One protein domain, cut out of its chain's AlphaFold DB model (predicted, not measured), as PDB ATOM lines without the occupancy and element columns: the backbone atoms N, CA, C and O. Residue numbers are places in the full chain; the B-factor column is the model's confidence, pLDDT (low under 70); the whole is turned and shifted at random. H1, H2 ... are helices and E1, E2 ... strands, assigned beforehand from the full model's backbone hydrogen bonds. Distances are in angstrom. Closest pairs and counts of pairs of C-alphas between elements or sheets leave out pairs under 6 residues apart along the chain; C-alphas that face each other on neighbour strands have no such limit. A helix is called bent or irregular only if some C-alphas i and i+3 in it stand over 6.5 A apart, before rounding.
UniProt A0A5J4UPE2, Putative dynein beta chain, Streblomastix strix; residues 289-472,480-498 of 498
ATOM      1  N   VAL A 289     153.657 263.344 271.111       74.31
ATOM      2  CA  VAL A 289     152.786 262.166 270.908       74.31
ATOM      3  C   VAL A 289     151.935 262.302 269.648       74.31
ATOM      4  O   VAL A 289     151.925 261.419 268.787       74.31
ATOM      5  N   ASP A 290     151.234 263.425 269.524       74.00
ATOM      6  CA  ASP A 290     150.320 263.683 268.413       74.00
ATOM      7  C   ASP A 290     151.053 263.774 267.077       74.00
ATOM      8  O   ASP A 290     150.559 263.300 266.051       74.00
ATOM      9  N   VAL A 291     152.264 264.329 267.113       81.56
ATOM     10  CA  VAL A 291     153.150 264.450 265.959       81.56
ATOM     11  C   VAL A 291     153.594 263.061 265.499       81.56
ATOM     12  O   VAL A 291     153.410 262.725 264.331       81.56
ATOM     13  N   PHE A 292     154.076 262.205 266.407       77.62
ATOM     14  CA  PHE A 292     154.500 260.843 266.070       77.62
ATOM     15  C   PHE A 292     153.354 259.971 265.556       77.62
ATOM     16  O   PHE A 292     153.535 259.235 264.584       77.62
ATOM     17  N   LEU A 293     152.162 260.064 266.155       76.75
ATOM     18  CA  LEU A 293     150.991 259.318 265.690       76.75
ATOM     19  C   LEU A 293     150.558 259.763 264.288       76.75
ATOM     20  O   LEU A 293     150.310 258.911 263.431       76.75
ATOM     21  N   LYS A 294     150.519 261.077 264.032       82.94
ATOM     22  CA  LYS A 294     150.238 261.633 262.700       82.94
ATOM     23  C   LYS A 294     151.285 261.163 261.691       82.94
ATOM     24  O   LYS A 294     150.921 260.641 260.643       82.94
ATOM     25  N   HIS A 295     152.569 261.282 262.022       83.38
ATOM     26  CA  HIS A 295     153.669 260.865 261.153       83.38
ATOM     27  C   HIS A 295     153.621 259.373 260.824       83.38
ATOM     28  O   HIS A 295     153.728 259.006 259.659       83.38
ATOM     29  N   THR A 296     153.374 258.518 261.819       82.19
ATOM     30  CA  THR A 296     153.249 257.066 261.621       82.19
ATOM     31  C   THR A 296     152.072 256.726 260.705       82.19
ATOM     32  O   THR A 296     152.202 255.882 259.820       82.19
ATOM     33  N   ALA A 297     150.924 257.389 260.877       82.81
ATOM     34  CA  ALA A 297     149.750 257.174 260.031       82.81
ATOM     35  C   ALA A 297     149.975 257.636 258.579       82.81
ATOM     36  O   ALA A 297     149.588 256.935 257.639       82.81
ATOM     37  N   THR A 298     150.630 258.786 258.391       85.50
ATOM     38  CA  THR A 298     150.987 259.299 257.061       85.50
ATOM     39  C   THR A 298     152.005 258.391 256.374       85.50
ATOM     40  O   THR A 298     151.777 258.005 255.230       85.50
ATOM     41  N   LEU A 299     153.066 257.976 257.078       84.50
ATOM     42  CA  LEU A 299     154.044 257.007 256.571       84.50
ATOM     43  C   LEU A 299     153.372 255.710 256.147       84.50
ATOM     44  O   LEU A 299     153.651 255.207 255.067       84.50
ATOM     45  N   LYS A 300     152.460 255.190 256.973       85.88
ATOM     46  CA  LYS A 300     151.757 253.940 256.683       85.88
ATOM     47  C   LYS A 300     150.991 254.024 255.373       85.88
ATOM     48  O   LYS A 300     151.184 253.179 254.511       85.88
ATOM     49  N   THR A 301     150.208 255.083 255.207       88.56
ATOM     50  CA  THR A 301     149.464 255.316 253.963       88.56
ATOM     51  C   THR A 301     150.405 255.442 252.759       88.56
ATOM     52  O   THR A 301     150.150 254.847 251.717       88.56
ATOM     53  N   ALA A 302     151.502 256.193 252.890       86.62
ATOM     54  CA  ALA A 302     152.440 256.425 251.792       86.62
ATOM     55  C   ALA A 302     153.213 255.157 251.382       86.62
ATOM     56  O   ALA A 302     153.449 254.941 250.194       86.62
ATOM     57  N   VAL A 303     153.583 254.317 252.355       84.31
ATOM     58  CA  VAL A 303     154.242 253.022 252.130       84.31
ATOM     59  C   VAL A 303     153.268 252.025 251.502       84.31
ATOM     60  O   VAL A 303     153.624 251.376 250.528       84.31
ATOM     61  N   GLU A 304     152.023 251.955 251.983       87.88
ATOM     62  CA  GLU A 304     150.979 251.106 251.386       87.88
ATOM     63  C   GLU A 304     150.704 251.488 249.923       87.88
ATOM     64  O   GLU A 304     150.584 250.614 249.067       87.88
ATOM     65  N   GLN A 305     150.652 252.788 249.611       88.06
ATOM     66  CA  GLN A 305     150.521 253.273 248.234       88.06
ATOM     67  C   GLN A 305     151.725 252.886 247.373       88.06
ATOM     68  O   GLN A 305     151.544 252.460 246.238       88.06
ATOM     69  N   TYR A 306     152.943 253.006 247.908       85.00
ATOM     70  CA  TYR A 306     154.165 252.612 247.207       85.00
ATOM     71  C   TYR A 306     154.220 251.102 246.932       85.00
ATOM     72  O   TYR A 306     154.537 250.696 245.818       85.00
ATOM     73  N   HIS A 307     153.849 250.262 247.903       85.44
ATOM     74  CA  HIS A 307     153.752 248.811 247.698       85.44
ATOM     75  C   HIS A 307     152.672 248.450 246.685       85.44
ATOM     76  O   HIS A 307     152.901 247.601 245.833       85.44
ATOM     77  N   TRP A 308     151.518 249.121 246.718       87.69
ATOM     78  CA  TRP A 308     150.479 248.890 245.716       87.69
ATOM     79  C   TRP A 308     150.978 249.194 244.299       87.69
ATOM     80  O   TRP A 308     150.696 248.422 243.385       87.69
ATOM     81  N   LEU A 309     151.741 250.280 244.124       84.00
ATOM     82  CA  LEU A 309     152.386 250.602 242.848       84.00
ATOM     83  C   LEU A 309     153.333 249.473 242.415       84.00
ATOM     84  O   LEU A 309     153.238 249.008 241.285       84.00
ATOM     85  N   ALA A 310     154.174 248.980 243.326       81.38
ATOM     86  CA  ALA A 310     155.094 247.879 243.048       81.38
ATOM     87  C   ALA A 310     154.380 246.580 242.625       81.38
ATOM     88  O   ALA A 310     154.838 245.889 241.720       81.38
ATOM     89  N   ASP A 311     153.256 246.255 243.270       83.56
ATOM     90  CA  ASP A 311     152.565 244.974 243.088       83.56
ATOM     91  C   ASP A 311     151.640 244.933 241.856       83.56
ATOM     92  O   ASP A 311     151.348 243.850 241.348       83.56
ATOM     93  N   ASN A 312     151.124 246.083 241.397       83.69
ATOM     94  CA  ASN A 312     150.045 246.134 240.395       83.69
ATOM     95  C   ASN A 312     150.466 246.705 239.037       83.69
ATOM     96  O   ASN A 312     149.700 246.589 238.081       83.69
ATOM     97  N   MET A 313     151.649 247.309 238.930       84.19
ATOM     98  CA  MET A 313     152.095 247.925 237.682       84.19
ATOM     99  C   MET A 313     152.599 246.900 236.667       84.19
ATOM    100  O   MET A 313     153.379 246.002 236.986       84.19
ATOM    101  N   ILE A 314     152.200 247.074 235.407       86.19
ATOM    102  CA  ILE A 314     152.794 246.342 234.280       86.19
ATOM    103  C   ILE A 314     154.024 247.076 233.733       86.19
ATOM    104  O   ILE A 314     154.179 248.286 233.899       86.19
ATOM    105  N   SER A 315     154.887 246.361 233.009       86.19
ATOM    106  CA  SER A 315     156.146 246.914 232.489       86.19
ATOM    107  C   SER A 315     155.957 248.143 231.586       86.19
ATOM    108  O   SER A 315     156.794 249.044 231.581       86.19
ATOM    109  N   GLU A 316     154.870 248.211 230.809       86.69
ATOM    110  CA  GLU A 316     154.560 249.377 229.974       86.69
ATOM    111  C   GLU A 316     154.145 250.616 230.783       86.69
ATOM    112  O   GLU A 316     154.417 251.735 230.349       86.69
ATOM    113  N   GLU A 317     153.505 250.434 231.940       86.94
ATOM    114  CA  GLU A 317     153.146 251.516 232.869       86.94
ATOM    115  C   GLU A 317     154.361 251.968 233.674       86.94
ATOM    116  O   GLU A 317     154.584 253.167 233.836       86.94
ATOM    117  N   GLU A 318     155.187 251.020 234.121       85.31
ATOM    118  CA  GLU A 318     156.449 251.295 234.808       85.31
ATOM    119  C   GLU A 318     157.363 252.154 233.934       85.31
ATOM    120  O   GLU A 318     157.847 253.195 234.372       85.31
ATOM    121  N   ALA A 319     157.518 251.793 232.657       86.56
ATOM    122  CA  ALA A 319     158.294 252.580 231.704       86.56
ATOM    123  C   ALA A 319     157.721 253.991 231.476       86.56
ATOM    124  O   ALA A 319     158.476 254.911 231.148       86.56
ATOM    125  N   LEU A 320     156.403 254.175 231.623       86.38
ATOM    126  CA  LEU A 320     155.745 255.467 231.430       86.38
ATOM    127  C   LEU A 320     156.064 256.440 232.568       86.38
ATOM    128  O   LEU A 320     156.265 257.618 232.293       86.38
ATOM    129  N   ILE A 321     156.140 255.946 233.806       87.06
ATOM    130  CA  ILE A 321     156.379 256.767 235.005       87.06
ATOM    131  C   ILE A 321     157.776 256.573 235.614       87.06
ATOM    132  O   ILE A 321     158.013 256.948 236.761       87.06
ATOM    133  N   ALA A 322     158.700 255.953 234.878       84.56
ATOM    134  CA  ALA A 322     160.011 255.557 235.389       84.56
ATOM    135  C   ALA A 322     160.809 256.733 235.975       84.56
ATOM    136  O   ALA A 322     161.528 256.565 236.958       84.56
ATOM    137  N   HIS A 323     160.675 257.928 235.391       84.94
ATOM    138  CA  HIS A 323     161.346 259.130 235.878       84.94
ATOM    139  C   HIS A 323     160.814 259.547 237.255       84.94
ATOM    140  O   HIS A 323     161.582 259.671 238.205       84.94
ATOM    141  N   GLU A 324     159.499 259.706 237.380       84.50
ATOM    142  CA  GLU A 324     158.813 260.091 238.615       84.50
ATOM    143  C   GLU A 324     158.982 259.029 239.708       84.50
ATOM    144  O   GLU A 324     159.153 259.358 240.883       84.50
ATOM    145  N   LEU A 325     158.983 257.750 239.327       83.12
ATOM    146  CA  LEU A 325     159.243 256.642 240.238       83.12
ATOM    147  C   LEU A 325     160.686 256.667 240.763       83.12
ATOM    148  O   LEU A 325     160.917 256.461 241.958       83.12
ATOM    149  N   ASN A 326     161.658 256.957 239.897       83.12
ATOM    150  CA  ASN A 326     163.049 257.113 240.301       83.12
ATOM    151  C   ASN A 326     163.231 258.335 241.218       83.12
ATOM    152  O   ASN A 326     163.907 258.230 242.236       83.12
ATOM    153  N   GLU A 327     162.579 259.466 240.932       83.69
ATOM    154  CA  GLU A 327     162.578 260.628 241.833       83.69
ATOM    155  C   GLU A 327     161.967 260.302 243.204       83.69
ATOM    156  O   GLU A 327     162.502 260.714 244.234       83.69
ATOM    157  N   ALA A 328     160.861 259.552 243.242       82.06
ATOM    158  CA  ALA A 328     160.248 259.107 244.492       82.06
ATOM    159  C   ALA A 328     161.176 258.167 245.282       82.06
ATOM    160  O   ALA A 328     161.304 258.303 246.499       82.06
ATOM    161  N   THR A 329     161.874 257.263 244.591       78.88
ATOM    162  CA  THR A 329     162.823 256.318 245.202       78.88
ATOM    163  C   THR A 329     164.066 257.033 245.740       78.88
ATOM    164  O   THR A 329     164.463 256.797 246.878       78.88
ATOM    165  N   GLN A 330     164.622 257.993 244.996       81.38
ATOM    166  CA  GLN A 330     165.741 258.822 245.461       81.38
ATOM    167  C   GLN A 330     165.382 259.650 246.700       81.38
ATOM    168  O   GLN A 330     166.213 259.843 247.585       81.38
ATOM    169  N   LYS A 331     164.132 260.123 246.803       78.44
ATOM    170  CA  LYS A 331     163.644 260.810 248.012       78.44
ATOM    171  C   LYS A 331     163.545 259.871 249.219       78.44
ATOM    172  O   LYS A 331     163.706 260.338 250.342       78.44
ATOM    173  N   LEU A 332     163.293 258.577 249.012       77.69
ATOM    174  CA  LEU A 332     163.192 257.572 250.080       77.69
ATOM    175  C   LEU A 332     164.559 257.127 250.627       77.69
ATOM    176  O   LEU A 332     164.663 256.771 251.800       77.69
ATOM    177  N   GLU A 333     165.612 257.183 249.815       76.50
ATOM    178  CA  GLU A 333     166.963 256.740 250.177       76.50
ATOM    179  C   GLU A 333     167.561 257.391 251.450       76.50
ATOM    180  O   GLU A 333     168.037 256.654 252.320       76.50
ATOM    181  N   PRO A 334     167.500 258.725 251.668       74.62
ATOM    182  CA  PRO A 334     168.008 259.327 252.906       74.62
ATOM    183  C   PRO A 334     167.247 258.880 254.167       74.62
ATOM    184  O   PRO A 334     167.842 258.806 255.247       74.62
ATOM    185  N   GLU A 335     165.957 258.541 254.061       69.75
ATOM    186  CA  GLU A 335     165.170 258.022 255.191       69.75
ATOM    187  C   GLU A 335     165.544 256.584 255.564       69.75
ATOM    188  O   GLU A 335     165.493 256.217 256.738       69.75
ATOM    189  N   LEU A 336     165.960 255.782 254.582       67.44
ATOM    190  CA  LEU A 336     166.432 254.415 254.807       67.44
ATOM    191  C   LEU A 336     167.825 254.366 255.442       67.44
ATOM    192  O   LEU A 336     168.174 253.356 256.046       67.44
ATOM    193  N   GLN A 337     168.620 255.436 255.321       70.00
ATOM    194  CA  GLN A 337     170.019 255.435 255.756       70.00
ATOM    195  C   GLN A 337     170.312 256.316 256.978       70.00
ATOM    196  O   GLN A 337     171.213 255.983 257.747       70.00
ATOM    197  N   GLN A 338     169.619 257.451 257.161       68.06
ATOM    198  CA  GLN A 338     170.076 258.491 258.102       68.06
ATOM    199  C   GLN A 338     168.992 259.077 259.018       68.06
ATOM    200  O   GLN A 338     169.325 259.584 260.090       68.06
ATOM    201  N   LEU A 339     167.712 259.040 258.633       75.69
ATOM    202  CA  LEU A 339     166.672 259.782 259.353       75.69
ATOM    203  C   LEU A 339     166.009 258.932 260.444       75.69
ATOM    204  O   LEU A 339     165.392 257.896 260.202       75.69
ATOM    205  N   ASN A 340     166.131 259.414 261.680       78.31
ATOM    206  CA  ASN A 340     165.506 258.834 262.869       78.31
ATOM    207  C   ASN A 340     164.255 259.616 263.289       78.31
ATOM    208  O   ASN A 340     163.982 260.709 262.790       78.31
ATOM    209  N   TRP A 341     163.479 259.099 264.242       75.56
ATOM    210  CA  TRP A 341     162.233 259.738 264.684       75.56
ATOM    211  C   TRP A 341     162.433 261.169 265.215       75.56
ATOM    212  O   TRP A 341     161.561 262.005 264.987       75.56
ATOM    213  N   LYS A 342     163.603 261.498 265.781       73.75
ATOM    214  CA  LYS A 342     163.953 262.840 266.301       73.75
ATOM    215  C   LYS A 342     164.440 263.847 265.243       73.75
ATOM    216  O   LYS A 342     164.622 265.024 265.554       73.75
ATOM    217  N   SER A 343     164.664 263.418 264.003       76.69
ATOM    218  CA  SER A 343     165.231 264.266 262.946       76.69
ATOM    219  C   SER A 343     164.282 265.403 262.532       76.69
ATOM    220  O   SER A 343     163.089 265.182 262.293       76.69
ATOM    221  N   LYS A 344     164.818 266.630 262.421       73.69
ATOM    222  CA  LYS A 344     164.080 267.819 261.950       73.69
ATOM    223  C   LYS A 344     163.711 267.669 260.466       73.69
ATOM    224  O   LYS A 344     164.434 267.024 259.720       73.69
ATOM    225  N   GLY A 345     162.598 268.274 260.044       76.12
ATOM    226  CA  GLY A 345     162.137 268.235 258.645       76.12
ATOM    227  C   GLY A 345     161.241 267.042 258.282       76.12
ATOM    228  O   GLY A 345     160.820 266.926 257.137       76.12
ATOM    229  N   ALA A 346     160.890 266.198 259.259       76.62
ATOM    230  CA  ALA A 346     159.997 265.050 259.079       76.62
ATOM    231  C   ALA A 346     158.678 265.414 258.389       76.62
ATOM    232  O   ALA A 346     158.253 264.749 257.456       76.62
ATOM    233  N   GLU A 347     158.023 266.485 258.840       80.00
ATOM    234  CA  GLU A 347     156.702 266.853 258.333       80.00
ATOM    235  C   GLU A 347     156.738 267.288 256.863       80.00
ATOM    236  O   GLU A 347     155.852 266.917 256.095       80.00
ATOM    237  N   GLU A 348     157.772 268.028 256.460       83.19
ATOM    238  CA  GLU A 348     157.947 268.455 255.072       83.19
ATOM    239  C   GLU A 348     158.237 267.261 254.163       83.19
ATOM    240  O   GLU A 348     157.598 267.117 253.121       83.19
ATOM    241  N   PHE A 349     159.118 266.357 254.597       82.62
ATOM    242  CA  PHE A 349     159.388 265.119 253.878       82.62
ATOM    243  C   PHE A 349     158.123 264.266 253.709       82.62
ATOM    244  O   PHE A 349     157.784 263.868 252.597       82.62
ATOM    245  N   LEU A 350     157.382 264.019 254.793       82.12
ATOM    246  CA  LEU A 350     156.163 263.207 254.752       82.12
ATOM    247  C   LEU A 350     155.100 263.801 253.844       82.12
ATOM    248  O   LEU A 350     154.385 263.063 253.166       82.12
ATOM    249  N   LYS A 351     155.003 265.129 253.827       84.56
ATOM    250  CA  LYS A 351     154.131 265.840 252.906       84.56
ATOM    251  C   LYS A 351     154.565 265.597 251.460       84.56
ATOM    252  O   LYS A 351     153.739 265.160 250.668       84.56
ATOM    253  N   GLN A 352     155.845 265.787 251.139       84.50
ATOM    254  CA  GLN A 352     156.373 265.560 249.790       84.50
ATOM    255  C   GLN A 352     156.209 264.101 249.336       84.50
ATOM    256  O   GLN A 352     155.784 263.858 248.207       84.50
ATOM    257  N   LEU A 353     156.493 263.130 250.209       84.19
ATOM    258  CA  LEU A 353     156.327 261.706 249.922       84.19
ATOM    259  C   LEU A 353     154.853 261.358 249.682       84.19
ATOM    260  O   LEU A 353     154.524 260.699 248.698       84.19
ATOM    261  N   SER A 354     153.959 261.824 250.558       86.19
ATOM    262  CA  SER A 354     152.521 261.580 250.428       86.19
ATOM    263  C   SER A 354     151.925 262.252 249.191       86.19
ATOM    264  O   SER A 354     150.992 261.705 248.606       86.19
ATOM    265  N   GLU A 355     152.419 263.427 248.801       87.19
ATOM    266  CA  GLU A 355     151.986 264.128 247.588       87.19
ATOM    267  C   GLU A 355     152.467 263.388 246.335       87.19
ATOM    268  O   GLU A 355     151.641 263.051 245.487       87.19
ATOM    269  N   SER A 356     153.761 263.053 246.268       84.31
ATOM    270  CA  SER A 356     154.384 262.361 245.131       84.31
ATOM    271  C   SER A 356     153.794 260.963 244.913       84.31
ATOM    272  O   SER A 356     153.251 260.671 243.847       84.31
ATOM    273  N   ASN A 357     153.826 260.105 245.941       86.62
ATOM    274  CA  ASN A 357     153.290 258.743 245.846       86.62
ATOM    275  C   ASN A 357     151.771 258.764 245.670       86.62
ATOM    276  O   ASN A 357     151.226 257.989 244.887       86.62
ATOM    277  N   GLY A 358     151.080 259.676 246.359       87.81
ATOM    278  CA  GLY A 358     149.632 259.803 246.269       87.81
ATOM    279  C   GLY A 358     149.154 260.292 244.902       87.81
ATOM    280  O   GLY A 358     148.058 259.933 244.474       87.81
ATOM    281  N   GLU A 359     149.923 261.121 244.196       89.00
ATOM    282  CA  GLU A 359     149.621 261.509 242.816       89.00
ATOM    283  C   GLU A 359     149.795 260.341 241.843       89.00
ATOM    284  O   GLU A 359     148.851 260.033 241.110       89.00
ATOM    285  N   LEU A 360     150.936 259.646 241.891       87.88
ATOM    286  CA  LEU A 360     151.195 258.472 241.049       87.88
ATOM    287  C   LEU A 360     150.155 257.372 241.285       87.88
ATOM    288  O   LEU A 360     149.536 256.888 240.337       87.88
ATOM    289  N   TYR A 361     149.877 257.060 242.553       91.00
ATOM    290  CA  TYR A 361     148.846 256.107 242.955       91.00
ATOM    291  C   TYR A 361     147.469 256.477 242.390       91.00
ATOM    292  O   TYR A 361     146.776 255.625 241.834       91.00
ATOM    293  N   ARG A 362     147.064 257.754 242.477       91.75
ATOM    294  CA  ARG A 362     145.778 258.217 241.928       91.75
ATOM    295  C   ARG A 362     145.719 258.089 240.409       91.75
ATOM    296  O   ARG A 362     144.685 257.658 239.900       91.75
ATOM    297  N   LYS A 363     146.789 258.458 239.698       91.19
ATOM    298  CA  LYS A 363     146.860 258.361 238.232       91.19
ATOM    299  C   LYS A 363     146.745 256.905 237.780       91.19
ATOM    300  O   LYS A 363     145.874 256.610 236.968       91.19
ATOM    301  N   LEU A 364     147.524 255.998 238.370       91.06
ATOM    302  CA  LEU A 364     147.521 254.574 238.013       91.06
ATOM    303  C   LEU A 364     146.250 253.846 238.440       91.06
ATOM    304  O   LEU A 364     145.698 253.082 237.665       91.06
ATOM    305  N   THR A 365     145.700 254.139 239.617       92.50
ATOM    306  CA  THR A 365     144.408 253.554 240.009       92.50
ATOM    307  C   THR A 365     143.287 254.023 239.072       92.50
ATOM    308  O   THR A 365     142.378 253.261 238.746       92.50
ATOM    309  N   ALA A 366     143.300 255.287 238.635       93.31
ATOM    310  CA  ALA A 366     142.316 255.788 237.674       93.31
ATOM    311  C   ALA A 366     142.488 255.142 236.288       93.31
ATOM    312  O   ALA A 366     141.493 254.810 235.641       93.31
ATOM    313  N   GLU A 367     143.735 254.952 235.865       93.25
ATOM    314  CA  GLU A 367     144.117 254.236 234.649       93.25
ATOM    315  C   GLU A 367     143.593 252.791 234.675       93.25
ATOM    316  O   GLU A 367     142.801 252.431 233.799       93.25
ATOM    317  N   ASP A 368     143.914 252.026 235.723       91.50
ATOM    318  CA  ASP A 368     143.543 250.615 235.854       91.50
ATOM    319  C   ASP A 368     142.018 250.449 235.867       91.50
ATOM    320  O   ASP A 368     141.443 249.616 235.160       91.50
ATOM    321  N   ASN A 369     141.310 251.332 236.577       93.75
ATOM    322  CA  ASN A 369     139.849 251.367 236.546       93.75
ATOM    323  C   ASN A 369     139.303 251.612 235.128       93.75
ATOM    324  O   ASN A 369     138.297 251.005 234.732       93.75
ATOM    325  N   ASN A 370     139.949 252.477 234.343       94.06
ATOM    326  CA  ASN A 370     139.559 252.755 232.965       94.06
ATOM    327  C   ASN A 370     139.876 251.576 232.029       94.06
ATOM    328  O   ASN A 370     139.020 251.234 231.203       94.06
ATOM    329  N   LEU A 371     141.030 250.911 232.169       92.12
ATOM    330  CA  LEU A 371     141.362 249.694 231.413       92.12
ATOM    331  C   LEU A 371     140.445 248.533 231.773       92.12
ATOM    332  O   LEU A 371     139.964 247.822 230.885       92.12
ATOM    333  N   SER A 372     140.129 248.370 233.052       93.12
ATOM    334  CA  SER A 372     139.162 247.396 233.542       93.12
ATOM    335  C   SER A 372     137.770 247.669 232.970       93.12
ATOM    336  O   SER A 372     137.114 246.756 232.458       93.12
ATOM    337  N   ALA A 373     137.316 248.926 232.958       93.69
ATOM    338  CA  ALA A 373     136.049 249.311 232.337       93.69
ATOM    339  C   ALA A 373     136.040 249.058 230.818       93.69
ATOM    340  O   ALA A 373     135.050 248.542 230.283       93.69
ATOM    341  N   LEU A 374     137.139 249.375 230.128       93.31
ATOM    342  CA  LEU A 374     137.330 249.119 228.700       93.31
ATOM    343  C   LEU A 374     137.271 247.617 228.402       93.31
ATOM    344  O   LEU A 374     136.484 247.181 227.558       93.31
ATOM    345  N   THR A 375     138.020 246.817 229.155       91.44
ATOM    346  CA  THR A 375     138.099 245.361 229.017       91.44
ATOM    347  C   THR A 375     136.755 244.702 229.305       91.44
ATOM    348  O   THR A 375     136.284 243.874 228.522       91.44
ATOM    349  N   ASN A 376     136.074 245.102 230.380       92.69
ATOM    350  CA  ASN A 376     134.744 244.594 230.717       92.69
ATOM    351  C   ASN A 376     133.715 244.945 229.639       92.69
ATOM    352  O   ASN A 376     132.875 244.112 229.282       92.69
ATOM    353  N   LYS A 377     133.798 246.149 229.058       91.62
ATOM    354  CA  LYS A 377     132.905 246.535 227.966       91.62
ATOM    355  C   LYS A 377     133.165 245.715 226.702       91.62
ATOM    356  O   LYS A 377     132.197 245.227 226.117       91.62
ATOM    357  N   LEU A 378     134.425 245.499 226.324       90.50
ATOM    358  CA  LEU A 378     134.799 244.635 225.198       90.50
ATOM    359  C   LEU A 378     134.324 243.190 225.412       90.50
ATOM    360  O   LEU A 378     133.692 242.615 224.527       90.50
ATOM    361  N   LYS A 379     134.515 242.631 226.614       89.50
ATOM    362  CA  LYS A 379     134.007 241.299 226.985       89.50
ATOM    363  C   LYS A 379     132.481 241.218 226.899       89.50
ATOM    364  O   LYS A 379     131.956 240.243 226.371       89.50
ATOM    365  N   SER A 380     131.751 242.256 227.322       89.44
ATOM    366  CA  SER A 380     130.281 242.307 227.191       89.44
ATOM    367  C   SER A 380     129.803 242.245 225.734       89.44
ATOM    368  O   SER A 380     128.668 241.850 225.442       89.44
ATOM    369  N   TRP A 381     130.673 242.623 224.793       88.06
ATOM    370  CA  TRP A 381     130.368 242.540 223.377       88.06
ATOM    371  C   TRP A 381     130.560 241.151 222.777       88.06
ATOM    372  O   TRP A 381     129.996 240.905 221.705       88.06
ATOM    373  N   ALA A 382     131.251 240.240 223.468       85.25
ATOM    374  CA  ALA A 382     131.451 238.844 223.078       85.25
ATOM    375  C   ALA A 382     130.164 238.007 223.236       85.25
ATOM    376  O   ALA A 382     130.125 236.968 223.890       85.25
ATOM    377  N   ALA A 383     129.078 238.482 222.631       80.94
ATOM    378  CA  ALA A 383     127.815 237.783 222.509       80.94
ATOM    379  C   ALA A 383     127.577 237.446 221.030       80.94
ATOM    380  O   ALA A 383     127.807 238.307 220.176       80.94
ATOM    381  N   PRO A 384     127.064 236.242 220.718       76.69
ATOM    382  CA  PRO A 384     126.760 235.854 219.348       76.69
ATOM    383  C   PRO A 384     125.833 236.855 218.656       76.69
ATOM    384  O   PRO A 384     124.785 237.207 219.211       76.69
ATOM    385  N   MET A 385     126.205 237.288 217.446       68.81
ATOM    386  CA  MET A 385     125.395 238.218 216.648       68.81
ATOM    387  C   MET A 385     124.095 237.585 216.144       68.81
ATOM    388  O   MET A 385     123.045 238.225 216.152       68.81
ATOM    389  N   MET A 386     124.138 236.305 215.774       68.06
ATOM    390  CA  MET A 386     122.944 235.521 215.475       68.06
ATOM    391  C   MET A 386     122.549 234.741 216.724       68.06
ATOM    392  O   MET A 386     123.365 234.014 217.268       68.06
ATOM    393  N   LYS A 387     121.317 234.907 217.207       65.31
ATOM    394  CA  LYS A 387     120.716 234.023 218.227       65.31
ATOM    395  C   LYS A 387     119.299 233.680 217.790       65.31
ATOM    396  O   LYS A 387     118.612 234.570 217.298       65.31
ATOM    397  N   ARG A 388     118.837 232.449 217.978       62.69
ATOM    398  CA  ARG A 388     117.401 232.160 217.843       62.69
ATOM    399  C   ARG A 388     116.637 232.790 219.007       62.69
ATOM    400  O   ARG A 388     117.192 232.910 220.099       62.69
ATOM    401  N   ASP A 389     115.394 233.203 218.772       59.78
ATOM    402  CA  ASP A 389     114.475 233.495 219.873       59.78
ATOM    403  C   ASP A 389     114.190 232.167 220.599       59.78
ATOM    404  O   ASP A 389     113.635 231.261 219.974       59.78
ATOM    405  N   PRO A 390     114.545 232.021 221.889       56.44
ATOM    406  CA  PRO A 390     114.327 230.782 222.636       56.44
ATOM    407  C   PRO A 390     112.859 230.337 222.668       56.44
ATOM    408  O   PRO A 390     112.578 229.160 222.874       56.44
ATOM    409  N   LYS A 391     111.916 231.274 222.495       55.72
ATOM    410  CA  LYS A 391     110.472 231.006 222.534       55.72
ATOM    411  C   LYS A 391     109.898 230.648 221.168       55.72
ATOM    412  O   LYS A 391     108.817 230.067 221.093       55.72
ATOM    413  N   SER A 392     110.603 230.976 220.088       55.62
ATOM    414  CA  SER A 392     110.148 230.724 218.729       55.62
ATOM    415  C   SER A 392     110.988 229.591 218.133       55.62
ATOM    416  O   SER A 392     112.118 229.801 217.706       55.62
ATOM    417  N   ARG A 393     110.416 228.384 218.021       56.81
ATOM    418  CA  ARG A 393     110.942 227.299 217.158       56.81
ATOM    419  C   ARG A 393     110.820 227.640 215.655       56.81
ATOM    420  O   ARG A 393     110.654 226.759 214.820       56.81
ATOM    421  N   LYS A 394     110.807 228.930 215.311       60.41
ATOM    422  CA  LYS A 394     110.677 229.435 213.944       60.41
ATOM    423  C   LYS A 394     112.063 229.495 213.299       60.41
ATOM    424  O   LYS A 394     113.063 229.720 213.979       60.41
ATOM    425  N   MET A 395     112.100 229.297 211.985       66.62
ATOM    426  CA  MET A 395     113.295 229.477 211.155       66.62
ATOM    427  C   MET A 395     113.857 230.900 211.280       66.62
ATOM    428  O   MET A 395     113.162 231.823 211.711       66.62
ATOM    429  N   PHE A 396     115.114 231.095 210.877       70.00
ATOM    430  CA  PHE A 396     115.714 232.425 210.861       70.00
ATOM    431  C   PHE A 396     114.973 233.338 209.875       70.00
ATOM    432  O   PHE A 396     114.995 233.118 208.666       70.00
ATOM    433  N   ASN A 397     114.356 234.402 210.385       72.19
ATOM    434  CA  ASN A 397     113.826 235.480 209.559       72.19
ATOM    435  C   ASN A 397     114.960 236.451 209.199       72.19
ATOM    436  O   ASN A 397     115.579 237.055 210.076       72.19
ATOM    437  N   ILE A 398     115.221 236.616 207.900       72.81
ATOM    438  CA  ILE A 398     116.290 237.480 207.381       72.81
ATOM    439  C   ILE A 398     116.103 238.935 207.833       72.81
ATOM    440  O   ILE A 398     117.094 239.608 208.119       72.81
ATOM    441  N   GLN A 399     114.863 239.426 207.923       77.88
ATOM    442  CA  GLN A 399     114.601 240.803 208.345       77.88
ATOM    443  C   GLN A 399     114.919 241.002 209.832       77.88
ATOM    444  O   GLN A 399     115.670 241.913 210.171       77.88
ATOM    445  N   ASP A 400     114.484 240.082 210.696       76.25
ATOM    446  CA  ASP A 400     114.793 240.131 212.133       76.25
ATOM    447  C   ASP A 400     116.306 240.022 212.387       76.25
ATOM    448  O   ASP A 400     116.851 240.663 213.288       76.25
ATOM    449  N   VAL A 401     117.024 239.230 211.579       76.06
ATOM    450  CA  VAL A 401     118.493 239.156 211.630       76.06
ATOM    451  C   VAL A 401     119.121 240.498 211.240       76.06
ATOM    452  O   VAL A 401     120.001 240.976 211.957       76.06
ATOM    453  N   LYS A 402     118.657 241.141 210.159       81.31
ATOM    454  CA  LYS A 402     119.134 242.471 209.739       81.31
ATOM    455  C   LYS A 402     118.886 243.536 210.810       81.31
ATOM    456  O   LYS A 402     119.799 244.303 211.113       81.31
ATOM    457  N   ASP A 403     117.704 243.545 211.422       83.56
ATOM    458  CA  ASP A 403     117.338 244.514 212.461       83.56
ATOM    459  C   ASP A 403     118.164 244.317 213.740       83.56
ATOM    460  O   ASP A 403     118.593 245.275 214.385       83.56
ATOM    461  N   ARG A 404     118.489 243.069 214.089       79.50
ATOM    462  CA  ARG A 404     119.368 242.774 215.229       79.50
ATOM    463  C   ARG A 404     120.826 243.125 214.961       79.50
ATOM    464  O   ARG A 404     121.487 243.647 215.859       79.50
ATOM    465  N   ILE A 405     121.321 242.884 213.746       82.31
ATOM    466  CA  ILE A 405     122.658 243.330 213.330       82.31
ATOM    467  C   ILE A 405     122.732 244.856 213.397       82.31
ATOM    468  O   ILE A 405     123.665 245.387 213.997       82.31
ATOM    469  N   SER A 406     121.741 245.573 212.857       87.19
ATOM    470  CA  SER A 406     121.729 247.040 212.876       87.19
ATOM    471  C   SER A 406     121.672 247.593 214.307       87.19
ATOM    472  O   SER A 406     122.439 248.497 214.652       87.19
ATOM    473  N   ALA A 407     120.860 246.995 215.185       87.38
ATOM    474  CA  ALA A 407     120.814 247.336 216.606       87.38
ATOM    475  C   ALA A 407     122.170 247.111 217.298       87.38
ATOM    476  O   ALA A 407     122.643 247.984 218.032       87.38
ATOM    477  N   ARG A 408     122.835 245.981 217.028       85.44
ATOM    478  CA  ARG A 408     124.143 245.652 217.610       85.44
ATOM    479  C   ARG A 408     125.252 246.573 217.104       85.44
ATOM    480  O   ARG A 408     126.065 247.031 217.902       85.44
ATOM    481  N   VAL A 409     125.263 246.898 215.813       87.69
ATOM    482  CA  VAL A 409     126.195 247.874 215.225       87.69
ATOM    483  C   VAL A 409     126.012 249.245 215.878       87.69
ATOM    484  O   VAL A 409     126.996 249.884 216.249       87.69
ATOM    485  N   ASN A 410     124.768 249.678 216.097       89.56
ATOM    486  CA  ASN A 410     124.479 250.933 216.791       89.56
ATOM    487  C   ASN A 410     124.941 250.917 218.257       89.56
ATOM    488  O   ASN A 410     125.479 251.915 218.738       89.56
ATOM    489  N   GLU A 411     124.773 249.798 218.968       89.00
ATOM    490  CA  GLU A 411     125.284 249.625 220.332       89.00
ATOM    491  C   GLU A 411     126.817 249.725 220.380       89.00
ATOM    492  O   GLU A 411     127.362 250.466 221.204       89.00
ATOM    493  N   ILE A 412     127.508 249.028 219.472       88.94
ATOM    494  CA  ILE A 412     128.972 249.059 219.366       88.94
ATOM    495  C   ILE A 412     129.442 250.471 219.012       88.94
ATOM    496  O   ILE A 412     130.374 250.963 219.636       88.94
ATOM    497  N   LYS A 413     128.771 251.168 218.087       90.69
ATOM    498  CA  LYS A 413     129.105 252.552 217.711       90.69
ATOM    499  C   LYS A 413     128.941 253.534 218.875       90.69
ATOM    500  O   LYS A 413     129.781 254.406 219.069       90.69
ATOM    501  N   LYS A 414     127.877 253.407 219.674       90.69
ATOM    502  CA  LYS A 414     127.692 254.242 220.875       90.69
ATOM    503  C   LYS A 414     128.729 253.921 221.946       90.69
ATOM    504  O   LYS A 414     129.270 254.821 222.582       90.69
ATOM    505  N   GLY A 415     129.017 252.641 222.169       90.12
ATOM    506  CA  GLY A 415     130.000 252.258 223.173       90.12
ATOM    507  C   GLY A 415     131.446 252.515 222.740       90.12
ATOM    508  O   GLY A 415     132.253 252.835 223.603       90.12
ATOM    509  N   SER A 416     131.771 252.497 221.444       90.31
ATOM    510  CA  SER A 416     133.104 252.861 220.947       90.31
ATOM    511  C   SER A 416     133.431 254.329 221.216       90.31
ATOM    512  O   SER A 416     134.552 254.625 221.611       90.31
ATOM    513  N   GLN A 417     132.449 255.233 221.132       92.12
ATOM    514  CA  GLN A 417     132.615 256.627 221.567       92.12
ATOM    515  C   GLN A 417     132.964 256.723 223.059       92.12
ATOM    516  O   GLN A 417     133.767 257.561 223.458       92.12
ATOM    517  N   ARG A 418     132.379 255.860 223.900       91.19
ATOM    518  CA  ARG A 418     132.721 255.798 225.327       91.19
ATOM    519  C   ARG A 418     134.122 255.227 225.552       91.19
ATOM    520  O   ARG A 418     134.839 255.766 226.381       91.19
ATOM    521  N   LEU A 419     134.522 254.200 224.801       91.94
ATOM    522  CA  LEU A 419     135.884 253.659 224.862       91.94
ATOM    523  C   LEU A 419     136.924 254.697 224.433       91.94
ATOM    524  O   LEU A 419     137.926 254.860 225.114       91.94
ATOM    525  N   GLN A 420     136.661 255.448 223.363       92.06
ATOM    526  CA  GLN A 420     137.528 256.547 222.929       92.06
ATOM    527  C   GLN A 420     137.698 257.603 224.025       92.06
ATOM    528  O   GLN A 420     138.810 258.069 224.241       92.06
ATOM    529  N   LYS A 421     136.627 257.935 224.759       93.75
ATOM    530  CA  LYS A 421     136.714 258.839 225.914       93.75
ATOM    531  C   LYS A 421     137.591 258.280 227.036       93.75
ATOM    532  O   LYS A 421     138.366 259.046 227.587       93.75
ATOM    533  N   LEU A 422     137.492 256.985 227.356       93.38
ATOM    534  CA  LEU A 422     138.339 256.351 228.380       93.38
ATOM    535  C   LEU A 422     139.820 256.371 227.978       93.38
ATOM    536  O   LEU A 422     140.673 256.741 228.773       93.38
ATOM    537  N   VAL A 423     140.123 256.039 226.720       92.31
ATOM    538  CA  VAL A 423     141.499 256.086 226.197       92.31
ATOM    539  C   VAL A 423     142.050 257.513 226.228       92.31
ATOM    540  O   VAL A 423     143.200 257.723 226.605       92.31
ATOM    541  N   GLU A 424     141.227 258.503 225.875       91.50
ATOM    542  CA  GLU A 424     141.618 259.912 225.943       91.50
ATOM    543  C   GLU A 424     141.821 260.386 227.388       91.50
ATOM    544  O   GLU A 424     142.761 261.125 227.662       91.50
ATOM    545  N   GLN A 425     140.997 259.922 228.332       92.88
ATOM    546  CA  GLN A 425     141.196 260.189 229.756       92.88
ATOM    547  C   GLN A 425     142.538 259.637 230.241       92.88
ATOM    548  O   GLN A 425     143.286 260.389 230.857       92.88
ATOM    549  N   ASN A 426     142.894 258.393 229.896       92.50
ATOM    550  CA  ASN A 426     144.207 257.841 230.251       92.50
ATOM    551  C   ASN A 426     145.351 258.634 229.606       92.50
ATOM    552  O   ASN A 426     146.362 258.890 230.250       92.50
ATOM    553  N   ARG A 427     145.187 259.094 228.359       87.88
ATOM    554  CA  ARG A 427     146.180 259.959 227.702       87.88
ATOM    555  C   ARG A 427     146.397 261.266 228.467       87.88
ATOM    556  O   ARG A 427     147.531 261.720 228.577       87.88
ATOM    557  N   VAL A 428     145.323 261.878 228.965       89.69
ATOM    558  CA  VAL A 428     145.384 263.129 229.736       89.69
ATOM    559  C   VAL A 428     145.969 262.904 231.133       89.69
ATOM    560  O   VAL A 428     146.745 263.743 231.580       89.69
ATOM    561  N   LEU A 429     145.662 261.777 231.791       89.12
ATOM    562  CA  LEU A 429     146.207 261.430 233.115       89.12
ATOM    563  C   LEU A 429     147.740 261.429 233.151       89.12
ATOM    564  O   LEU A 429     148.313 261.754 234.184       89.12
ATOM    565  N   PHE A 430     148.377 261.091 232.029       86.69
ATOM    566  CA  PHE A 430     149.831 261.039 231.889       86.69
ATOM    567  C   PHE A 430     150.395 262.149 230.992       86.69
ATOM    568  O   PHE A 430     151.509 262.040 230.491       86.69
ATOM    569  N   SER A 431     149.619 263.205 230.729       82.56
ATOM    570  CA  SER A 431     150.045 264.286 229.824       82.56
ATOM    571  C   SER A 431     151.093 265.223 230.424       82.56
ATOM    572  O   SER A 431     151.806 265.894 229.683       82.56
ATOM    573  N   ASP A 432     151.175 265.261 231.749       81.81
ATOM    574  CA  ASP A 432     152.112 266.041 232.555       81.81
ATOM    575  C   ASP A 432     153.333 265.226 233.016       81.81
ATOM    576  O   ASP A 432     154.231 265.779 233.644       81.81
ATOM    577  N   ILE A 433     153.374 263.932 232.685       81.12
ATOM    578  CA  ILE A 433     154.464 263.014 233.026       81.12
ATOM    579  C   ILE A 433     155.582 263.129 231.994       81.12
ATOM    580  O   ILE A 433     155.344 263.070 230.781       81.12
ATOM    581  N   ASN A 434     156.816 263.251 232.477       73.62
ATOM    582  CA  ASN A 434     158.007 263.355 231.644       73.62
ATOM    583  C   ASN A 434     158.444 261.962 231.162       73.62
ATOM    584  O   ASN A 434     159.482 261.427 231.552       73.62
ATOM    585  N   SER A 435     157.612 261.359 230.317       75.12
ATOM    586  CA  SER A 435     157.856 260.031 229.758       75.12
ATOM    587  C   SER A 435     158.704 260.091 228.485       75.12
ATOM    588  O   SER A 435     158.602 261.017 227.676       75.12
ATOM    589  N   GLN A 436     159.534 259.068 228.265       76.00
ATOM    590  CA  GLN A 436     160.220 258.891 226.985       76.00
ATOM    591  C   GLN A 436     159.188 258.628 225.878       76.00
ATOM    592  O   GLN A 436     158.242 257.862 226.077       76.00
ATOM    593  N   ASN A 437     159.403 259.186 224.681       76.88
ATOM    594  CA  ASN A 437     158.484 259.002 223.546       76.88
ATOM    595  C   ASN A 437     158.183 257.516 223.266       76.88
ATOM    596  O   ASN A 437     157.042 257.153 222.977       76.88
ATOM    597  N   ASP A 438     159.184 256.642 223.404       84.38
ATOM    598  CA  ASP A 438     159.023 255.201 223.193       84.38
ATOM    599  C   ASP A 438     158.113 254.538 224.237       84.38
ATOM    600  O   ASP A 438     157.324 253.657 223.884       84.38
ATOM    601  N   ALA A 439     158.154 254.982 225.498       84.88
ATOM    602  CA  ALA A 439     157.289 254.467 226.560       84.88
ATOM    603  C   ALA A 439     155.818 254.800 226.274       84.88
ATOM    604  O   ALA A 439     154.961 253.913 226.282       84.88
ATOM    605  N   GLN A 440     155.535 256.047 225.886       84.81
ATOM    606  CA  GLN A 440     154.187 256.468 225.507       84.81
ATOM    607  C   GLN A 440     153.666 255.695 224.283       84.81
ATOM    608  O   GLN A 440     152.501 255.282 224.244       84.81
ATOM    609  N   ILE A 441     154.522 255.458 223.285       86.56
ATOM    610  CA  ILE A 441     154.178 254.661 222.101       86.56
ATOM    611  C   ILE A 441     153.872 253.210 222.490       86.56
ATOM    612  O   ILE A 441     152.909 252.631 221.979       86.56
ATOM    613  N   ASN A 442     154.669 252.609 223.372       88.94
ATOM    614  CA  ASN A 442     154.488 251.223 223.799       88.94
ATOM    615  C   ASN A 442     153.216 251.044 224.632       88.94
ATOM    616  O   ASN A 442     152.430 250.145 224.329       88.94
ATOM    617  N   TYR A 443     152.928 251.962 225.553       90.62
ATOM    618  CA  TYR A 443     151.658 251.996 226.274       90.62
ATOM    619  C   TYR A 443     150.459 252.102 225.307       90.62
ATOM    620  O   TYR A 443     149.522 251.304 225.358       90.62
ATOM    621  N   GLN A 444     150.513 252.998 224.312       89.06
ATOM    622  CA  GLN A 444     149.454 253.087 223.296       89.06
ATOM    623  C   GLN A 444     149.314 251.807 222.457       89.06
ATOM    624  O   GLN A 444     148.202 251.453 222.053       89.06
ATOM    625  N   LYS A 445     150.418 251.114 222.150       91.31
ATOM    626  CA  LYS A 445     150.380 249.814 221.457       91.31
ATOM    627  C   LYS A 445     149.704 248.750 222.322       91.31
ATOM    628  O   LYS A 445     148.899 247.990 221.784       91.31
ATOM    629  N   MET A 446     149.978 248.722 223.624       92.94
ATOM    630  CA  MET A 446     149.357 247.804 224.582       92.94
ATOM    631  C   MET A 446     147.838 248.029 224.662       92.94
ATOM    632  O   MET A 446     147.070 247.096 224.414       92.94
ATOM    633  N   VAL A 447     147.380 249.279 224.798       91.69
ATOM    634  CA  VAL A 447     145.940 249.610 224.763       91.69
ATOM    635  C   VAL A 447     145.297 249.221 223.424       91.69
ATOM    636  O   VAL A 447     144.204 248.649 223.386       91.69
ATOM    637  N   LYS A 448     145.969 249.477 222.291       91.50
ATOM    638  CA  LYS A 448     145.484 249.052 220.963       91.50
ATOM    639  C   LYS A 448     145.348 247.532 220.867       91.50
ATOM    640  O   LYS A 448     144.353 247.054 220.323       91.50
ATOM    641  N   LYS A 449     146.315 246.780 221.397       93.50
ATOM    642  CA  LYS A 449     146.292 245.314 221.422       93.50
ATOM    643  C   LYS A 449     145.085 244.796 222.208       93.50
ATOM    644  O   LYS A 449     144.351 243.972 221.667       93.50
ATOM    645  N   LEU A 450     144.805 245.350 223.392       91.62
ATOM    646  CA  LEU A 450     143.618 245.006 224.191       91.62
ATOM    647  C   LEU A 450     142.311 245.211 223.409       91.62
ATOM    648  O   LEU A 450     141.420 244.358 223.419       91.62
ATOM    649  N   ILE A 451     142.197 246.323 222.675       91.44
ATOM    650  CA  ILE A 451     141.018 246.607 221.843       91.44
ATOM    651  C   ILE A 451     140.880 245.583 220.708       91.44
ATOM    652  O   ILE A 451     139.777 245.084 220.470       91.44
ATOM    653  N   ILE A 452     141.976 245.259 220.016       92.06
ATOM    654  CA  ILE A 452     141.986 244.271 218.926       92.06
ATOM    655  C   ILE A 452     141.593 242.888 219.454       92.06
ATOM    656  O   ILE A 452     140.735 242.233 218.864       92.06
ATOM    657  N   GLU A 453     142.153 242.456 220.582       92.12
ATOM    658  CA  GLU A 453     141.799 241.184 221.221       92.12
ATOM    659  C   GLU A 453     140.312 241.132 221.577       92.12
ATOM    660  O   GLU A 453     139.628 240.159 221.249       92.12
ATOM    661  N   GLY A 454     139.772 242.215 222.142       89.50
ATOM    662  CA  GLY A 454     138.342 242.350 222.400       89.50
ATOM    663  C   GLY A 454     137.489 242.206 221.135       89.50
ATOM    664  O   GLY A 454     136.485 241.497 221.145       89.50
ATOM    665  N   GLN A 455     137.894 242.815 220.018       87.50
ATOM    666  CA  GLN A 455     137.199 242.665 218.731       87.50
ATOM    667  C   GLN A 455     137.259 241.226 218.203       87.50
ATOM    668  O   GLN A 455     136.244 240.687 217.754       87.50
ATOM    669  N   VAL A 456     138.417 240.575 218.312       91.38
ATOM    670  CA  VAL A 456     138.593 239.166 217.937       91.38
ATOM    671  C   VAL A 456     137.686 238.263 218.776       91.38
ATOM    672  O   VAL A 456     137.083 237.342 218.223       91.38
ATOM    673  N   MET A 457     137.508 238.539 220.074       89.75
ATOM    674  CA  MET A 457     136.577 237.789 220.931       89.75
ATOM    675  C   MET A 457     135.124 237.875 220.443       89.75
ATOM    676  O   MET A 457     134.413 236.870 220.476       89.75
ATOM    677  N   ILE A 458     134.678 239.033 219.942       86.94
ATOM    678  CA  ILE A 458     133.321 239.212 219.388       86.94
ATOM    679  C   ILE A 458     133.110 238.321 218.161       86.94
ATOM    680  O   ILE A 458     132.092 237.624 218.049       86.94
ATOM    681  N   VAL A 459     134.078 238.340 217.239       88.62
ATOM    682  CA  VAL A 459     134.038 237.531 216.015       88.62
ATOM    683  C   VAL A 459     134.075 236.049 216.372       88.62
ATOM    684  O   VAL A 459     133.231 235.287 215.899       88.62
ATOM    685  N   ARG A 460     134.986 235.647 217.265       90.44
ATOM    686  CA  ARG A 460     135.125 234.262 217.727       90.44
ATOM    687  C   ARG A 460     133.829 233.739 218.346       90.44
ATOM    688  O   ARG A 460     133.341 232.709 217.896       90.44
ATOM    689  N   ALA A 461     133.226 234.472 219.282       88.00
ATOM    690  CA  ALA A 461     131.973 234.070 219.927       88.00
ATOM    691  C   ALA A 461     130.828 233.874 218.915       88.00
ATOM    692  O   ALA A 461     130.009 232.962 219.047       88.00
ATOM    693  N   SER A 462     130.775 234.714 217.878       85.38
ATOM    694  CA  SER A 462     129.777 234.588 216.811       85.38
ATOM    695  C   SER A 462     130.048 233.385 215.900       85.38
ATOM    696  O   SER A 462     129.116 232.650 215.578       85.38
ATOM    697  N   MET A 463     131.309 233.147 215.528       87.50
ATOM    698  CA  MET A 463     131.716 232.010 214.693       87.50
ATOM    699  C   MET A 463     131.546 230.666 215.407       87.50
ATOM    700  O   MET A 463     131.067 229.706 214.808       87.50
ATOM    701  N   GLU A 464     131.878 230.590 216.696       87.94
ATOM    702  CA  GLU A 464     131.659 229.398 217.522       87.94
ATOM    703  C   GLU A 464     130.171 229.072 217.648       87.94
ATOM    704  O   GLU A 464     129.767 227.913 217.531       87.94
ATOM    705  N   HIS A 465     129.335 230.096 217.822       81.88
ATOM    706  CA  HIS A 465     127.890 229.911 217.850       81.88
ATOM    707  C   HIS A 465     127.341 229.433 216.501       81.88
ATOM    708  O   HIS A 465     126.524 228.513 216.472       81.88
ATOM    709  N   LEU A 466     127.818 230.001 215.389       80.19
ATOM    710  CA  LEU A 466     127.440 229.558 214.048       80.19
ATOM    711  C   LEU A 466     127.846 228.098 213.811       80.19
ATOM    712  O   LEU A 466     127.025 227.299 213.371       80.19
ATOM    713  N   LYS A 467     129.081 227.726 214.171       83.81
ATOM    714  CA  LYS A 467     129.563 226.340 214.105       83.81
ATOM    715  C   LYS A 467     128.671 225.394 214.910       83.81
ATOM    716  O   LYS A 467     128.397 224.293 214.447       83.81
ATOM    717  N   LYS A 468     128.204 225.820 216.090       81.31
ATOM    718  CA  LYS A 468     127.272 225.037 216.907       81.31
ATOM    719  C   LYS A 468     125.944 224.823 216.182       81.31
ATOM    720  O   LYS A 468     125.517 223.683 216.087       81.31
ATOM    721  N   ILE A 469     125.340 225.881 215.633       75.56
ATOM    722  CA  ILE A 469     124.055 225.798 214.911       75.56
ATOM    723  C   ILE A 469     124.159 224.936 213.641       75.56
ATOM    724  O   ILE A 469     123.208 224.242 213.302       75.56
ATOM    725  N   MET A 470     125.296 224.971 212.939       74.25
ATOM    726  CA  MET A 470     125.524 224.193 211.710       74.25
ATOM    727  C   MET A 470     126.026 222.761 211.966       74.25
ATOM    728  O   MET A 470     126.284 222.025 211.015       74.25
ATOM    729  N   GLY A 471     126.227 222.364 213.226       73.62
ATOM    730  CA  GLY A 471     126.722 221.035 213.579       73.62
ATOM    731  C   GLY A 471     125.687 219.934 213.331       73.62
ATOM    732  O   GLY A 471     124.487 220.158 213.448       73.62
ATOM    733  N   ALA A 472     126.160 218.713 213.062       59.62
ATOM    734  CA  ALA A 472     125.323 217.544 212.756       59.62
ATOM    735  C   ALA A 472     124.364 217.104 213.887       59.62
ATOM    736  O   ALA A 472     123.557 216.208 213.683       59.62
ATOM    737  N   GLU A 480     113.985 227.817 205.239       72.88
ATOM    738  CA  GLU A 480     113.138 227.207 204.212       72.88
ATOM    739  C   GLU A 480     113.717 227.560 202.847       72.88
ATOM    740  O   GLU A 480     113.949 228.734 202.555       72.88
ATOM    741  N   VAL A 481     113.935 226.550 202.012       78.44
ATOM    742  CA  VAL A 481     114.277 226.742 200.606       78.44
ATOM    743  C   VAL A 481     113.168 226.114 199.781       78.44
ATOM    744  O   VAL A 481     112.906 224.915 199.888       78.44
ATOM    745  N   LYS A 482     112.495 226.926 198.969       79.50
ATOM    746  CA  LYS A 482     111.459 226.461 198.048       79.50
ATOM    747  C   LYS A 482     112.112 226.009 196.753       79.50
ATOM    748  O   LYS A 482     112.832 226.780 196.128       79.50
ATOM    749  N   LEU A 483     111.828 224.778 196.346       84.19
ATOM    750  CA  LEU A 483     112.198 224.258 195.036       84.19
ATOM    751  C   LEU A 483     111.101 224.633 194.035       84.19
ATOM    752  O   LEU A 483     109.980 224.131 194.118       84.19
ATOM    753  N   LEU A 484     111.415 225.525 193.103       83.62
ATOM    754  CA  LEU A 484     110.539 225.898 192.001       83.62
ATOM    755  C   LEU A 484     110.962 225.134 190.748       83.62
ATOM    756  O   LEU A 484     112.056 225.320 190.218       83.62
ATOM    757  N   LEU A 485     110.076 224.272 190.256       81.44
ATOM    758  CA  LEU A 485     110.263 223.617 188.970       81.44
ATOM    759  C   LEU A 485     109.874 224.597 187.860       81.44
ATOM    760  O   LEU A 485     108.690 224.851 187.631       81.44
ATOM    761  N   GLN A 486     110.868 225.150 187.170       80.19
ATOM    762  CA  GLN A 486     110.643 225.866 185.920       80.19
ATOM    763  C   GLN A 486     110.671 224.877 184.745       80.19
ATOM    764  O   GLN A 486     111.163 223.758 184.872       80.19
ATOM    765  N   LYS A 487     110.130 225.272 183.582       77.94
ATOM    766  CA  LYS A 487     109.881 224.372 182.433       77.94
ATOM    767  C   LYS A 487     111.075 223.484 182.038       77.94
ATOM    768  O   LYS A 487     110.851 222.372 181.576       77.94
ATOM    769  N   SER A 488     112.310 223.964 182.192       82.06
ATOM    770  CA  SER A 488     113.530 223.248 181.790       82.06
ATOM    771  C   SER A 488     114.642 223.220 182.848       82.06
ATOM    772  O   SER A 488     115.713 222.692 182.564       82.06
ATOM    773  N   TYR A 489     114.426 223.771 184.049       80.00
ATOM    774  CA  TYR A 489     115.426 223.772 185.121       80.00
ATOM    775  C   TYR A 489     114.793 223.890 186.514       80.00
ATOM    776  O   TYR A 489     113.650 224.321 186.668       80.00
ATOM    777  N   LEU A 490     115.554 223.480 187.527       82.88
ATOM    778  CA  LEU A 490     115.201 223.623 188.937       82.88
ATOM    779  C   LEU A 490     115.749 224.948 189.457       82.88
ATOM    780  O   LEU A 490     116.926 225.244 189.263       82.88
ATOM    781  N   ASP A 491     114.900 225.714 190.126       83.88
ATOM    782  CA  ASP A 491     115.260 226.973 190.760       83.88
ATOM    783  C   ASP A 491     115.015 226.878 192.270       83.88
ATOM    784  O   ASP A 491     114.067 226.227 192.719       83.88
ATOM    785  N   PHE A 492     115.877 227.497 193.066       81.81
ATOM    786  CA  PHE A 492     115.769 227.497 194.522       81.81
ATOM    787  C   PHE A 492     115.475 228.916 194.996       81.81
ATOM    788  O   PHE A 492     116.171 229.858 194.627       81.81
ATOM    789  N   VAL A 493     114.454 229.081 195.836       77.69
ATOM    790  CA  VAL A 493     114.096 230.373 196.430       77.69
ATOM    791  C   VAL A 493     114.158 230.262 197.953       77.69
ATOM    792  O   VAL A 493     113.284 229.618 198.541       77.69
ATOM    793  N   PRO A 494     115.138 230.899 198.619       74.56
ATOM    794  CA  PRO A 494     116.259 231.667 198.053       74.56
ATOM    795  C   PRO A 494     117.297 230.784 197.331       74.56
ATOM    796  O   PRO A 494     117.392 229.590 197.612       74.56
ATOM    797  N   SER A 495     118.075 231.376 196.413       77.31
ATOM    798  CA  SER A 495     119.130 230.668 195.662       77.31
ATOM    799  C   SER A 495     120.158 230.051 196.614       77.31
ATOM    800  O   SER A 495     120.582 230.696 197.571       77.31
ATOM    801  N   ILE A 496     120.575 228.812 196.335       73.75
ATOM    802  CA  ILE A 496     121.598 228.085 197.115       73.75
ATOM    803  C   ILE A 496     123.018 228.490 196.684       73.75
ATOM    804  O   ILE A 496     123.972 228.343 197.443       73.75
ATOM    805  N   SER A 497     123.161 229.028 195.475       63.38
ATOM    806  CA  SER A 497     124.416 229.523 194.918       63.38
ATOM    807  C   SER A 497     124.389 231.051 194.875       63.38
ATOM    808  O   SER A 497     123.850 231.636 193.931       63.38
ATOM    809  N   SER A 498     124.942 231.688 195.905       42.25
ATOM    810  CA  SER A 498     125.404 233.081 195.860       42.25
ATOM    811  C   SER A 498     126.752 233.196 196.542       42.25
ATOM    812  O   SER A 498     126.800 232.802 197.733       42.25
TER     813      SER A 498
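Overview. This is residues 289 to 472 and 480 to 498 of the 498 residues of the protein "Putative dynein beta chain" of Streblomastix strix (UniProt A0A5J4UPE2). A long rod of helices, in which H4, H5 and H6 run roughly lengthwise and overlap in part, has H1 and H3 packed on H4 toward one end and a small strand hairpin, E1 and E2, beyond the other end. Short H2 packs on H6, and residues 389 to 394, in the long link from H4 to H5, stick out. The printed part has 203 residues, with H1 to H6 followed by E1 and E2, an antiparallel sheet of two strands; the class is mostly helix. It is extended, with a radius of gyration of the C-alphas of 28.4 A and spans of 106 by 38 by 30 A.

Along the chain. H1, residues 289 to 312, begins at C-alpha 289 (152.786, 262.166, 270.908) and is 34.6 A long. H2 is residues 315 to 320. H3, residues 322 to 337, is 22.7 A long; it is only just irregular, with C-alphas 331 and 334 6.7 A apart, and has a kink of 26 degrees near residue 331. H4, residues 346 to 381, is the longest helix at 51.6 A and ends at C-alpha 381 (130.368, 242.540, 223.377). H5, residues 398 to 429, measures 46.2 A, and H6, residues 437 to 469, 48.6 A. E1 is residues 482 to 486; E2, residues 489 to 493, ends at C-alpha 493 (114.096, 230.373, 196.430).

Arrangement. H4 is the hub, touching four helices. H1 touches it, closest at the C-alphas of Ala 302 and Ser 354, 5.3 A, running the same way at a steep tilt of 36 degrees, only just past shallow. H3 and H4 form a helical hairpin, in which H3 touches H4 with residues 328 to 331 alone; the closest C-alphas, of Ala 328 and Ser 356, are 6.7 A apart. H4 and H5 form another, at a shallow tilt of 12 degrees, with the C-alphas of Glu 367 and Asn 426 closest at 5.7 A. H6 touches H4 with residues 450 to 458 alone, closest at the C-alphas of Gly 454 and Leu 378, 5.1 A. H5 and H6 are close but not clearly touching, with the C-alphas of Val 423 and Val 447 8.0 A apart. H2 touches H6, closest at the C-alphas of Leu 320 and Ala 439, 5.2 A. E1 and E2 form a hairpin, with N 484 and O 491 within hydrogen-bond range at 2.8 A; both are apart from H4 and H5. Every O i to N i+4 pair is within hydrogen-bond range in H1, H2, H4 and H6, against 10 of 12 in H3 and 27 of 28 in H5.

Size, cuts and confidence. The C-alphas farthest apart, of Lys 342 and Lys 487, are 106.9 A apart. Residues 473 to 479 are not printed, and C-alphas 472 and 480 are 17.7 A apart across this cut. The link from H4 to H5, 16 residues, is long. Mean pLDDT of the printed part is 82.7; residues under 70 include 385 to 395.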